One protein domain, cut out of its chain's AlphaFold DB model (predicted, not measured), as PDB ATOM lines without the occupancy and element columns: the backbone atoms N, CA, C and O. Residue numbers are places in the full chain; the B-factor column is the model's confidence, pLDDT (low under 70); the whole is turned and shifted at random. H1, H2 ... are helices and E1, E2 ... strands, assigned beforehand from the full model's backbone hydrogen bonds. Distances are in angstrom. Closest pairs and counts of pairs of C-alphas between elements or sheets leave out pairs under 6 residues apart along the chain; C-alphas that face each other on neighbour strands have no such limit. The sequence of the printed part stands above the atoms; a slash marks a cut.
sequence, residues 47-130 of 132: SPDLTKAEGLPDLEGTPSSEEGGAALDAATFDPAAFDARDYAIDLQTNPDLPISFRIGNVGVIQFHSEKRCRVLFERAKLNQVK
ATOM      1  N   SER A  47     -48.048-136.653 -63.193       96.62
ATOM      2  CA  SER A  47     -49.408-136.736 -62.672       96.62
ATOM      3  C   SER A  47     -50.140-135.420 -62.955       96.62
ATOM      4  O   SER A  47     -49.702-134.388 -62.453       96.62
ATOM      5  N   PRO A  48     -51.293-135.425 -63.651       96.25
ATOM      6  CA  PRO A  48     -52.072-134.206 -63.904       96.25
ATOM      7  C   PRO A  48     -52.817-133.680 -62.657       96.25
ATOM      8  O   PRO A  48     -53.549-132.698 -62.715       96.25
ATOM      9  N   ASP A  49     -52.674-134.351 -61.512       94.75
ATOM     10  CA  ASP A  49     -53.313-133.977 -60.252       94.75
ATOM     11  C   ASP A  49     -52.608-132.793 -59.566       94.75
ATOM     12  O   ASP A  49     -51.620-132.959 -58.846       94.75
ATOM     13  N   LEU A  50     -53.165-131.597 -59.753       94.44
ATOM     14  CA  LEU A  50     -52.688-130.355 -59.142       94.44
ATOM     15  C   LEU A  50     -52.963-130.245 -57.638       94.44
ATOM     16  O   LEU A  50     -52.387-129.370 -56.993       94.44
ATOM     17  N   THR A  51     -53.781-131.119 -57.038       95.19
ATOM     18  CA  THR A  51     -54.001-131.081 -55.577       95.19
ATOM     19  C   THR A  51     -52.721-131.385 -54.795       95.19
ATOM     20  O   THR A  51     -52.606-131.033 -53.626       95.19
ATOM     21  N   LYS A  52     -51.731-131.992 -55.461       91.94
ATOM     22  CA  LYS A  52     -50.401-132.295 -54.921       91.94
ATOM     23  C   LYS A  52     -49.354-131.213 -55.204       91.94
ATOM     24  O   LYS A  52     -48.202-131.398 -54.833       91.94
ATOM     25  N   ALA A  53     -49.722-130.130 -55.893       93.50
ATOM     26  CA  ALA A  53     -48.779-129.110 -56.353       93.50
ATOM     27  C   ALA A  53     -48.510-128.000 -55.321       93.50
ATOM     28  O   ALA A  53     -47.598-127.196 -55.512       93.50
ATOM     29  N   GLU A  54     -49.302-127.921 -54.248       93.94
ATOM     30  CA  GLU A  54     -49.167-126.872 -53.238       93.94
ATOM     31  C   GLU A  54     -47.793-126.929 -52.551       93.94
ATOM     32  O   GLU A  54     -47.368-127.971 -52.054       93.94
ATOM     33  N   GLY A  55     -47.084-125.797 -52.542       93.12
ATOM     34  CA  GLY A  55     -45.755-125.675 -51.936       93.12
ATOM     35  C   GLY A  55     -44.606-126.295 -52.740       93.12
ATOM     36  O   GLY A  55     -43.465-126.219 -52.284       93.12
ATOM     37  N   LEU A  56     -44.868-126.879 -53.917       94.31
ATOM     38  CA  LEU A  56     -43.810-127.374 -54.799       94.31
ATOM     39  C   LEU A  56     -43.160-126.229 -55.597       94.31
ATOM     40  O   LEU A  56     -43.862-125.293 -55.991       94.31
ATOM     41  N   PRO A  57     -41.850-126.314 -55.894       94.69
ATOM     42  CA  PRO A  57     -41.229-125.436 -56.875       94.69
ATOM     43  C   PRO A  57     -41.839-125.694 -58.256       94.69
ATOM     44  O   PRO A  57     -42.166-126.836 -58.589       94.69
ATOM     45  N   ASP A  58     -41.990-124.638 -59.049       95.75
ATOM     46  CA  ASP A  58     -42.524-124.716 -60.410       95.75
ATOM     47  C   ASP A  58     -41.378-124.773 -61.424       95.75
ATOM     48  O   ASP A  58     -40.395-124.045 -61.273       95.75
ATOM     49  N   LEU A  59     -41.495-125.644 -62.429       96.25
ATOM     50  CA  LEU A  59     -40.553-125.707 -63.551       96.25
ATOM     51  C   LEU A  59     -40.969-124.823 -64.726       96.25
ATOM     52  O   LEU A  59     -40.189-124.707 -65.671       96.25
ATOM     53  N   GLU A  60     -42.145-124.197 -64.691       96.56
ATOM     54  CA  GLU A  60     -42.526-123.183 -65.676       96.56
ATOM     55  C   GLU A  60     -41.428-122.114 -65.816       96.56
ATOM     56  O   GLU A  60     -41.009-121.495 -64.835       96.56
ATOM     57  N   GLY A  61     -40.948-121.901 -67.042       96.19
ATOM     58  CA  GLY A  61     -39.871-120.961 -67.344       96.19
ATOM     59  C   GLY A  61     -38.457-121.466 -67.031       96.19
ATOM     60  O   GLY A  61     -37.510-120.683 -67.137       96.19
ATOM     61  N   THR A  62     -38.276-122.744 -66.674       96.81
ATOM     62  CA  THR A  62     -36.936-123.334 -66.489       96.81
ATOM     63  C   THR A  62     -36.138-123.203 -67.788       96.81
ATOM     64  O   THR A  62     -36.624-123.640 -68.832       96.81
ATOM     65  N   PRO A  63     -34.929-122.620 -67.771       96.38
ATOM     66  CA  PRO A  63     -34.165-122.401 -68.991       96.38
ATOM     67  C   PRO A  63     -33.737-123.725 -69.629       96.38
ATOM     68  O   PRO A  63     -33.479-124.712 -68.932       96.38
ATOM     69  N   SER A  64     -33.627-123.721 -70.959       95.62
ATOM     70  CA  SER A  64     -33.029-124.840 -71.681       95.62
ATOM     71  C   SER A  64     -31.559-125.015 -71.292       95.62
ATOM     72  O   SER A  64     -30.851-124.043 -71.023       95.62
ATOM     73  N   SER A  65     -31.101-126.264 -71.287       93.12
ATOM     74  CA  SER A  65     -29.682-126.610 -71.189       93.12
ATOM     75  C   SER A  65     -28.910-126.300 -72.477       93.12
ATOM     76  O   SER A  65     -27.682-126.219 -72.445       93.12
ATOM     77  N   GLU A  66     -29.606-126.143 -73.606       90.69
ATOM     78  CA  GLU A  66     -29.008-125.804 -74.895       90.69
ATOM     79  C   GLU A  66     -28.925-124.282 -75.084       90.69
ATOM     80  O   GLU A  66     -29.844-123.530 -74.747       90.69
ATOM     81  N   GLU A  67     -27.815-123.803 -75.654       89.88
ATOM     82  CA  GLU A  67     -27.628-122.375 -75.921       89.88
ATOM     83  C   GLU A  67     -28.663-121.870 -76.939       89.88
ATOM     84  O   GLU A  67     -28.729-122.340 -78.073       89.88
ATOM     85  N   GLY A  68     -29.477-120.892 -76.529       90.06
ATOM     86  CA  GLY A  68     -30.564-120.349 -77.351       90.06
ATOM     87  C   GLY A  68     -31.840-121.200 -77.374       90.06
ATOM     88  O   GLY A  68     -32.779-120.836 -78.083       90.06
ATOM     89  N   GLY A  69     -31.898-122.294 -76.605       91.19
ATOM     90  CA  GLY A  69     -33.094-123.121 -76.457       91.19
ATOM     91  C   GLY A  69     -34.233-122.402 -75.724       91.19
ATOM     92  O   GLY A  69     -34.017-121.487 -74.924       91.19
ATOM     93  N   ALA A  70     -35.469-122.818 -76.004       94.50
ATOM     94  CA  ALA A  70     -36.650-122.269 -75.345       94.50
ATOM     95  C   ALA A  70     -36.734-122.744 -73.887       94.50
ATOM     96  O   ALA A  70     -36.441-123.897 -73.580       94.50
ATOM     97  N   ALA A  71     -37.157-121.857 -72.987       96.88
ATOM     98  CA  ALA A  71     -37.485-122.258 -71.626       96.88
ATOM     99  C   ALA A  71     -38.686-123.218 -71.616       96.88
ATOM    100  O   ALA A  71     -39.513-123.193 -72.529       96.88
ATOM    101  N   LEU A  72     -38.783-124.039 -70.569       96.62
ATOM    102  CA  LEU A  72     -39.905-124.944 -70.358       96.62
ATOM    103  C   LEU A  72     -41.206-124.143 -70.297       96.62
ATOM    104  O   LEU A  72     -41.347-123.252 -69.461       96.62
ATOM    105  N   ASP A  73     -42.146-124.493 -71.167       96.94
ATOM    106  CA  ASP A  73     -43.478-123.899 -71.241       96.94
ATOM    107  C   ASP A  73     -44.522-124.986 -70.986       96.94
ATOM    108  O   ASP A  73     -44.672-125.939 -71.756       96.94
ATOM    109  N   ALA A  74     -45.268-124.844 -69.896       95.88
ATOM    110  CA  ALA A  74     -46.310-125.775 -69.511       95.88
ATOM    111  C   ALA A  74     -47.415-125.876 -70.571       95.88
ATOM    112  O   ALA A  74     -48.006-126.942 -70.720       95.88
ATOM    113  N   ALA A  75     -47.681-124.825 -71.357       95.62
ATOM    114  CA  ALA A  75     -48.701-124.881 -72.406       95.62
ATOM    115  C   ALA A  75     -48.356-125.876 -73.527       95.62
ATOM    116  O   ALA A  75     -49.260-126.380 -74.199       95.62
ATOM    117  N   THR A  76     -47.068-126.170 -73.718       95.00
ATOM    118  CA  THR A  76     -46.562-127.104 -74.734       95.00
ATOM    119  C   THR A  76     -45.937-128.365 -74.134       95.00
ATOM    120  O   THR A  76     -45.437-129.213 -74.871       95.00
ATOM    121  N   PHE A  77     -46.003-128.526 -72.809       95.38
ATOM    122  CA  PHE A  77     -45.441-129.672 -72.111       95.38
ATOM    123  C   PHE A  77     -46.153-130.976 -72.494       95.38
ATOM    124  O   PHE A  77     -47.334-131.176 -72.198       95.38
ATOM    125  N   ASP A  78     -45.399-131.895 -73.094       94.38
ATOM    126  CA  ASP A  78     -45.831-133.260 -73.373       94.38
ATOM    127  C   ASP A  78     -45.019-134.246 -72.521       94.38
ATOM    128  O   ASP A  78     -43.821-134.419 -72.762       94.38
ATOM    129  N   PRO A  79     -45.647-134.945 -71.556       92.19
ATOM    130  CA  PRO A  79     -44.971-135.989 -70.801       92.19
ATOM    131  C   PRO A  79     -44.331-137.050 -71.706       92.19
ATOM    132  O   PRO A  79     -43.241-137.524 -71.414       92.19
ATOM    133  N   ALA A  80     -44.962-137.443 -72.815       89.94
ATOM    134  CA  ALA A  80     -44.439-138.525 -73.651       89.94
ATOM    135  C   ALA A  80     -43.113-138.165 -74.346       89.94
ATOM    136  O   ALA A  80     -42.305-139.064 -74.599       89.94
ATOM    137  N   ALA A  81     -42.890-136.873 -74.605       90.69
ATOM    138  CA  ALA A  81     -41.711-136.335 -75.278       90.69
ATOM    139  C   ALA A  81     -40.720-135.636 -74.329       90.69
ATOM    140  O   ALA A  81     -39.685-135.150 -74.778       90.69
ATOM    141  N   PHE A  82     -41.017-135.564 -73.028       92.69
ATOM    142  CA  PHE A  82     -40.190-134.835 -72.073       92.69
ATOM    143  C   PHE A  82     -38.844-135.531 -71.804       92.69
ATOM    144  O   PHE A  82     -38.800-136.655 -71.290       92.69
ATOM    145  N   ASP A  83     -37.745-134.823 -72.073       93.19
ATOM    146  CA  ASP A  83     -36.387-135.178 -71.655       93.19
ATOM    147  C   ASP A  83     -35.875-134.146 -70.643       93.19
ATOM    148  O   ASP A  83     -35.759-132.953 -70.918       93.19
ATOM    149  N   ALA A  84     -35.546-134.610 -69.439       91.75
ATOM    150  CA  ALA A  84     -35.067-133.737 -68.376       91.75
ATOM    151  C   ALA A  84     -33.688-133.111 -68.658       91.75
ATOM    152  O   ALA A  84     -33.311-132.167 -67.970       91.75
ATOM    153  N   ARG A  85     -32.918-133.628 -69.628       91.31
ATOM    154  CA  ARG A  85     -31.607-133.072 -70.015       91.31
ATOM    155  C   ARG A  85     -31.727-131.767 -70.779       91.31
ATOM    156  O   ARG A  85     -30.808-130.954 -70.704       91.31
ATOM    157  N   ASP A  86     -32.852-131.557 -71.450       94.25
ATOM    158  CA  ASP A  86     -33.084-130.373 -72.275       94.25
ATOM    159  C   ASP A  86     -33.260-129.107 -71.423       94.25
ATOM    160  O   ASP A  86     -33.251-128.002 -71.960       94.25
ATOM    161  N   TYR A  87     -33.370-129.257 -70.097       94.69
ATOM    162  CA  TYR A  87     -33.661-128.190 -69.145       94.69
ATOM    163  C   TYR A  87     -32.697-128.200 -67.952       94.69
ATOM    164  O   TYR A  87     -32.320-129.253 -67.435       94.69
ATOM    165  N   ALA A  88     -32.345-127.013 -67.455       92.94
ATOM    166  CA  ALA A  88     -31.448-126.846 -66.312       92.94
ATOM    167  C   ALA A  88     -32.183-127.045 -64.970       92.94
ATOM    168  O   ALA A  88     -32.359-126.112 -64.186       92.94
ATOM    169  N   ILE A  89     -32.642-128.272 -64.716       91.38
ATOM    170  CA  ILE A  89     -33.400-128.629 -63.510       91.38
ATOM    171  C   ILE A  89     -32.436-128.947 -62.365       91.38
ATOM    172  O   ILE A  89     -31.613-129.861 -62.460       91.38
ATOM    173  N   ASP A  90     -32.580-128.240 -61.245       86.31
ATOM    174  CA  ASP A  90     -31.821-128.552 -60.036       86.31
ATOM    175  C   ASP A  90     -32.445-129.735 -59.283       86.31
ATOM    176  O   ASP A  90     -33.408-129.606 -58.530       86.31
ATOM    177  N   LEU A  91     -31.875-130.920 -59.499       79.38
ATOM    178  CA  LEU A  91     -32.255-132.151 -58.806       79.38
ATOM    179  C   LEU A  91     -31.494-132.345 -57.477       79.38
ATOM    180  O   LEU A  91     -31.513-133.448 -56.924       79.38
ATOM    181  N   GLN A  92     -30.790-131.326 -56.956       62.34
ATOM    182  CA  GLN A  92     -30.037-131.446 -55.706       62.34
ATOM    183  C   GLN A  92     -30.940-131.415 -54.477       62.34
ATOM    184  O   GLN A  92     -31.145-130.401 -53.812       62.34
ATOM    185  N   THR A  93     -31.423-132.585 -54.086       63.38
ATOM    186  CA  THR A  93     -31.854-132.842 -52.711       63.38
ATOM    187  C   THR A  93     -31.786-134.343 -52.476       63.38
ATOM    188  O   THR A  93     -32.237-135.102 -53.319       63.38
ATOM    189  N   ASN A  94     -31.158-134.761 -51.372       79.19
ATOM    190  CA  ASN A  94     -31.067-136.140 -50.864       79.19
ATOM    191  C   ASN A  94     -31.241-137.284 -51.912       79.19
ATOM    192  O   ASN A  94     -32.376-137.623 -52.251       79.19
ATOM    193  N   PRO A  95     -30.162-137.990 -52.319       78.75
ATOM    194  CA  PRO A  95     -30.215-139.012 -53.375       78.75
ATOM    195  C   PRO A  95     -31.086-140.240 -53.046       78.75
ATOM    196  O   PRO A  95     -31.311-141.083 -53.923       78.75
ATOM    197  N   ASP A  96     -31.574-140.363 -51.807       86.19
ATOM    198  CA  ASP A  96     -32.478-141.425 -51.370       86.19
ATOM    199  C   ASP A  96     -33.970-141.083 -51.536       86.19
ATOM    200  O   ASP A  96     -34.796-142.001 -51.536       86.19
ATOM    201  N   LEU A  97     -34.335-139.810 -51.721       87.81
ATOM    202  CA  LEU A  97     -35.729-139.364 -51.802       87.81
ATOM    203  C   LEU A  97     -36.108-138.908 -53.217       87.81
ATOM    204  O   LEU A  97     -35.258-138.417 -53.958       87.81
ATOM    205  N   PRO A  98     -37.372-139.103 -53.635       90.94
ATOM    206  CA  PRO A  98     -37.868-138.474 -54.847       90.94
ATOM    207  C   PRO A  98     -38.019-136.963 -54.637       90.94
ATOM    208  O   PRO A  98     -38.324-136.510 -53.532       90.94
ATOM    209  N   ILE A  99     -37.881-136.202 -55.718       92.50
ATOM    210  CA  ILE A  99     -38.153-134.763 -55.751       92.50
ATOM    211  C   ILE A  99     -39.352-134.512 -56.657       92.50
ATOM    212  O   ILE A  99     -39.520-135.182 -57.673       92.50
ATOM    213  N   SER A 100     -40.236-133.606 -56.251       94.75
ATOM    214  CA  SER A 100     -41.453-133.292 -56.999       94.75
ATOM    215  C   SER A 100     -41.472-131.817 -57.346       94.75
ATOM    216  O   SER A 100     -41.146-130.981 -56.504       94.75
ATOM    217  N   PHE A 101     -41.892-131.523 -58.566       96.19
ATOM    218  CA  PHE A 101     -42.065-130.176 -59.065       96.19
ATOM    219  C   PHE A 101     -43.446-130.016 -59.669       96.19
ATOM    220  O   PHE A 101     -44.030-130.958 -60.210       96.19
ATOM    221  N   ARG A 102     -43.949-128.795 -59.603       97.38
ATOM    222  CA  ARG A 102     -45.098-128.366 -60.379       97.38
ATOM    223  C   ARG A 102     -44.661-128.083 -61.823       97.38
ATOM    224  O   ARG A 102     -43.539-127.645 -62.054       97.38
ATOM    225  N   ILE A 103     -45.552-128.351 -62.775       96.81
ATOM    226  CA  ILE A 103     -45.447-127.910 -64.170       96.81
ATOM    227  C   ILE A 103     -46.610-126.955 -64.436       96.81
ATOM    228  O   ILE A 103     -47.718-127.411 -64.745       96.81
ATOM    229  N   GLY A 104     -46.392-125.654 -64.242       95.19
ATOM    230  CA  GLY A 104     -47.364-124.596 -64.511       95.19
ATOM    231  C   GLY A 104     -48.770-124.937 -64.014       95.19
ATOM    232  O   GLY A 104     -49.005-125.207 -62.837       95.19
ATOM    233  N   ASN A 105     -49.758-124.952 -64.898       94.62
ATOM    234  CA  ASN A 105     -51.136-125.350 -64.583       94.62
ATOM    235  C   ASN A 105     -51.500-126.763 -65.077       94.62
ATOM    236  O   ASN A 105     -52.684-127.067 -65.207       94.62
ATOM    237  N   VAL A 106     -50.511-127.616 -65.355       95.62
ATOM    238  CA  VAL A 106     -50.718-128.915 -66.020       95.62
ATOM    239  C   VAL A 106     -50.655-130.072 -65.034       95.62
ATOM    240  O   VAL A 106     -51.447-131.008 -65.127       95.62
ATOM    241  N   GLY A 107     -49.735-130.032 -64.069       96.69
ATOM    242  CA  GLY A 107     -49.629-131.105 -63.088       96.69
ATOM    243  C   GLY A 107     -48.365-131.070 -62.249       96.69
ATOM    244  O   GLY A 107     -47.741-130.028 -62.053       96.69
ATOM    245  N   VAL A 108     -48.010-132.246 -61.743       97.62
ATOM    246  CA  VAL A 108     -46.826-132.500 -60.928       97.62
ATOM    247  C   VAL A 108     -45.971-133.550 -61.622       97.62
ATOM    248  O   VAL A 108     -46.458-134.630 -61.968       97.62
ATOM    249  N   ILE A 109     -44.689-133.251 -61.786       96.62
ATOM    250  CA  ILE A 109     -43.676-134.222 -62.188       96.62
ATOM    251  C   ILE A 109     -42.875-134.639 -60.955       96.62
ATOM    252  O   ILE A 109     -42.421-133.806 -60.174       96.62
ATOM    253  N   GLN A 110     -42.716-135.941 -60.753       95.44
ATOM    254  CA  GLN A 110     -41.901-136.495 -59.680       95.44
ATOM    255  C   GLN A 110     -40.718-137.245 -60.269       95.44
ATOM    256  O   GLN A 110     -40.901-138.251 -60.951       95.44
ATOM    257  N   PHE A 111     -39.508-136.814 -59.942       94.06
ATOM    258  CA  PHE A 111     -38.287-137.532 -60.273       94.06
ATOM    259  C   PHE A 111     -38.009-138.604 -59.222       94.06
ATOM    260  O   PHE A 111     -38.069-138.371 -58.012       94.06
ATOM    261  N   HIS A 112     -37.706-139.807 -59.690       92.75
ATOM    262  CA  HIS A 112     -37.256-140.904 -58.855       92.75
ATOM    263  C   HIS A 112     -35.901-140.585 -58.220       92.75
ATOM    264  O   HIS A 112     -35.029-139.977 -58.840       92.75
ATOM    265  N   SER A 113     -35.700-141.082 -56.998       89.56
ATOM    266  CA  SER A 113     -34.399-141.008 -56.340       89.56
ATOM    267  C   SER A 113     -33.325-141.727 -57.159       89.56
ATOM    268  O   SER A 113     -33.609-142.690 -57.883       89.56
ATOM    269  N   GLU A 114     -32.067-141.307 -57.028       87.38
ATOM    270  CA  GLU A 114     -30.960-141.903 -57.783       87.38
ATOM    271  C   GLU A 114     -30.871-143.415 -57.528       87.38
ATOM    272  O   GLU A 114     -30.754-144.222 -58.455       87.38
ATOM    273  N   LYS A 115     -31.029-143.817 -56.262       88.31
ATOM    274  CA  LYS A 115     -31.062-145.225 -55.857       88.31
ATOM    275  C   LYS A 115     -32.199-145.992 -56.533       88.31
ATOM    276  O   LYS A 115     -31.994-147.123 -56.978       88.31
ATOM    277  N   ARG A 116     -33.391-145.394 -56.642       90.44
ATOM    278  CA  ARG A 116     -34.531-146.012 -57.330       90.44
ATOM    279  C   ARG A 116     -34.258-146.160 -58.825       90.44
ATOM    280  O   ARG A 116     -34.519-147.236 -59.361       90.44
ATOM    281  N   CYS A 117     -33.687-145.144 -59.467       90.50
ATOM    282  CA  CYS A 117     -33.299-145.201 -60.876       90.50
ATOM    283  C   CYS A 117     -32.303-146.330 -61.159       90.50
ATOM    284  O   CYS A 117     -32.520-147.081 -62.106       90.50
ATOM    285  N   ARG A 118     -31.289-146.544 -60.305       89.88
ATOM    286  CA  ARG A 118     -30.361-147.688 -60.446       89.88
ATOM    287  C   ARG A 118     -31.089-149.032 -60.431       89.88
ATOM    288  O   ARG A 118     -30.845-149.881 -61.284       89.88
ATOM    289  N   VAL A 119     -32.013-149.224 -59.485       91.25
ATOM    290  CA  VAL A 119     -32.796-150.469 -59.378       91.25
ATOM    291  C   VAL A 119     -33.683-150.681 -60.606       91.25
ATOM    292  O   VAL A 119     -33.789-151.804 -61.100       91.25
ATOM    293  N   LEU A 120     -34.341-149.626 -61.094       90.00
ATOM    294  CA  LEU A 120     -35.195-149.700 -62.282       90.00
ATOM    295  C   LEU A 120     -34.382-149.972 -63.552       90.00
ATOM    296  O   LEU A 120     -34.801-150.795 -64.364       90.00
ATOM    297  N   PHE A 121     -33.208-149.358 -63.681       90.56
ATOM    298  CA  PHE A 121     -32.299-149.574 -64.802       90.56
ATOM    299  C   PHE A 121     -31.803-151.025 -64.876       90.56
ATOM    300  O   PHE A 121     -31.907-151.657 -65.925       90.56
ATOM    301  N   GLU A 122     -31.356-151.611 -63.760       90.50
ATOM    302  CA  GLU A 122     -30.932-153.021 -63.752       90.50
ATOM    303  C   GLU A 122     -32.090-153.979 -64.074       90.50
ATOM    304  O   GLU A 122     -31.911-154.955 -64.802       90.50
ATOM    305  N   ARG A 123     -33.315-153.680 -63.617       87.44
ATOM    306  CA  ARG A 123     -34.509-154.444 -64.023       87.44
ATOM    307  C   ARG A 123     -34.790-154.321 -65.518       87.44
ATOM    308  O   ARG A 123     -35.106-155.323 -66.153       87.44
ATOM    309  N   ALA A 124     -34.670-153.118 -66.078       85.88
ATOM    310  CA  ALA A 124     -34.864-152.887 -67.505       85.88
ATOM    311  C   ALA A 124     -33.856-153.694 -68.338       85.88
ATOM    312  O   ALA A 124     -34.258-154.346 -69.300       85.88
ATOM    313  N   LYS A 125     -32.585-153.746 -67.919       85.00
ATOM    314  CA  LYS A 125     -31.551-154.581 -68.554       85.00
ATOM    315  C   LYS A 125     -31.898-156.067 -68.514       85.00
ATOM    316  O   LYS A 125     -31.839-156.733 -69.540       85.00
ATOM    317  N   LEU A 126     -32.316-156.589 -67.360       79.94
ATOM    318  CA  LEU A 126     -32.702-158.001 -67.231       79.94
ATOM    319  C   LEU A 126     -33.903-158.371 -68.115       79.94
ATOM    320  O   LEU A 126     -33.944-159.474 -68.659       79.94
ATOM    321  N   ASN A 127     -34.858-157.454 -68.285       71.94
ATOM    322  CA  ASN A 127     -36.022-157.665 -69.147       71.94
ATOM    323  C   ASN A 127     -35.673-157.609 -70.644       71.94
ATOM    324  O   ASN A 127     -36.302-158.311 -71.425       71.94
ATOM    325  N   GLN A 128     -34.657-156.836 -71.044       65.19
ATOM    326  CA  GLN A 128     -34.147-156.831 -72.424       65.19
ATOM    327  C   GLN A 128     -33.388-158.123 -72.779       65.19
ATOM    328  O   GLN A 128     -33.355-158.520 -73.938       65.19
ATOM    329  N   VAL A 129     -32.798-158.800 -71.786       56.19
ATOM    330  CA  VAL A 129     -32.007-160.035 -71.967       56.19
ATOM    331  C   VAL A 129     -32.874-161.302 -72.023       56.19
ATOM    332  O   VAL A 129     -32.362-162.376 -72.329       56.19
ATOM    333  N   LYS A 130     -34.190-161.213 -71.785       42.22
ATOM    334  CA  LYS A 130     -35.129-162.310 -72.069       42.22
ATOM    335  C   LYS A 130     -35.808-162.094 -73.426       42.22
ATOM    336  O   LYS A 130     -36.906-161.540 -73.455       42.22
TER     337      LYS A 130
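What this domain is: This is residues 47 to 130 of the 132 residues of an uncharacterized protein of Crocinitomicaceae bacterium TMED114 (UniProt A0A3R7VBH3). This domain has little regular structure: a long winding stretch, residues 47 to 98, loops loosely round a small two-strand hairpin, E1 and E2, and helix H1 follows as an arm, with residues 121 to 130 sticking out. The printed part has 84 residues, with E1, E2 and H1 in that order; the class is mixed, with 25 residues in named elements. It is only just loose, close to compact, with a radius of gyration of the C-alphas of 14.5 A and spans of 40 by 31 by 23 A.

Where its parts are: Find C-alpha 99 at (-38.153, -134.763, -55.751); from there E1 runs 13.1 A to residue 103. E2, residues 107 to 111, spans 13.3 A. H1, residues 114 to 128, runs 21.2 A to C-alpha 128 at (-34.147, -156.831, -72.424).

How they stand to each other: E1 and E2 form an antiparallel hairpin at 152 degrees; look at N 101 and O 109, 2.8 A apart, within hydrogen-bond range. In H1 every O i to N i+4 pair is within range. E1 and H1 are apart.

The domain as a whole: The farthest C-alphas, of Gly 55 and Lys 130, are 43.1 A apart. The printed part has no cut, and both links are tight. Look for pLDDT under 70 at residues 92 to 93 and 128 to 130.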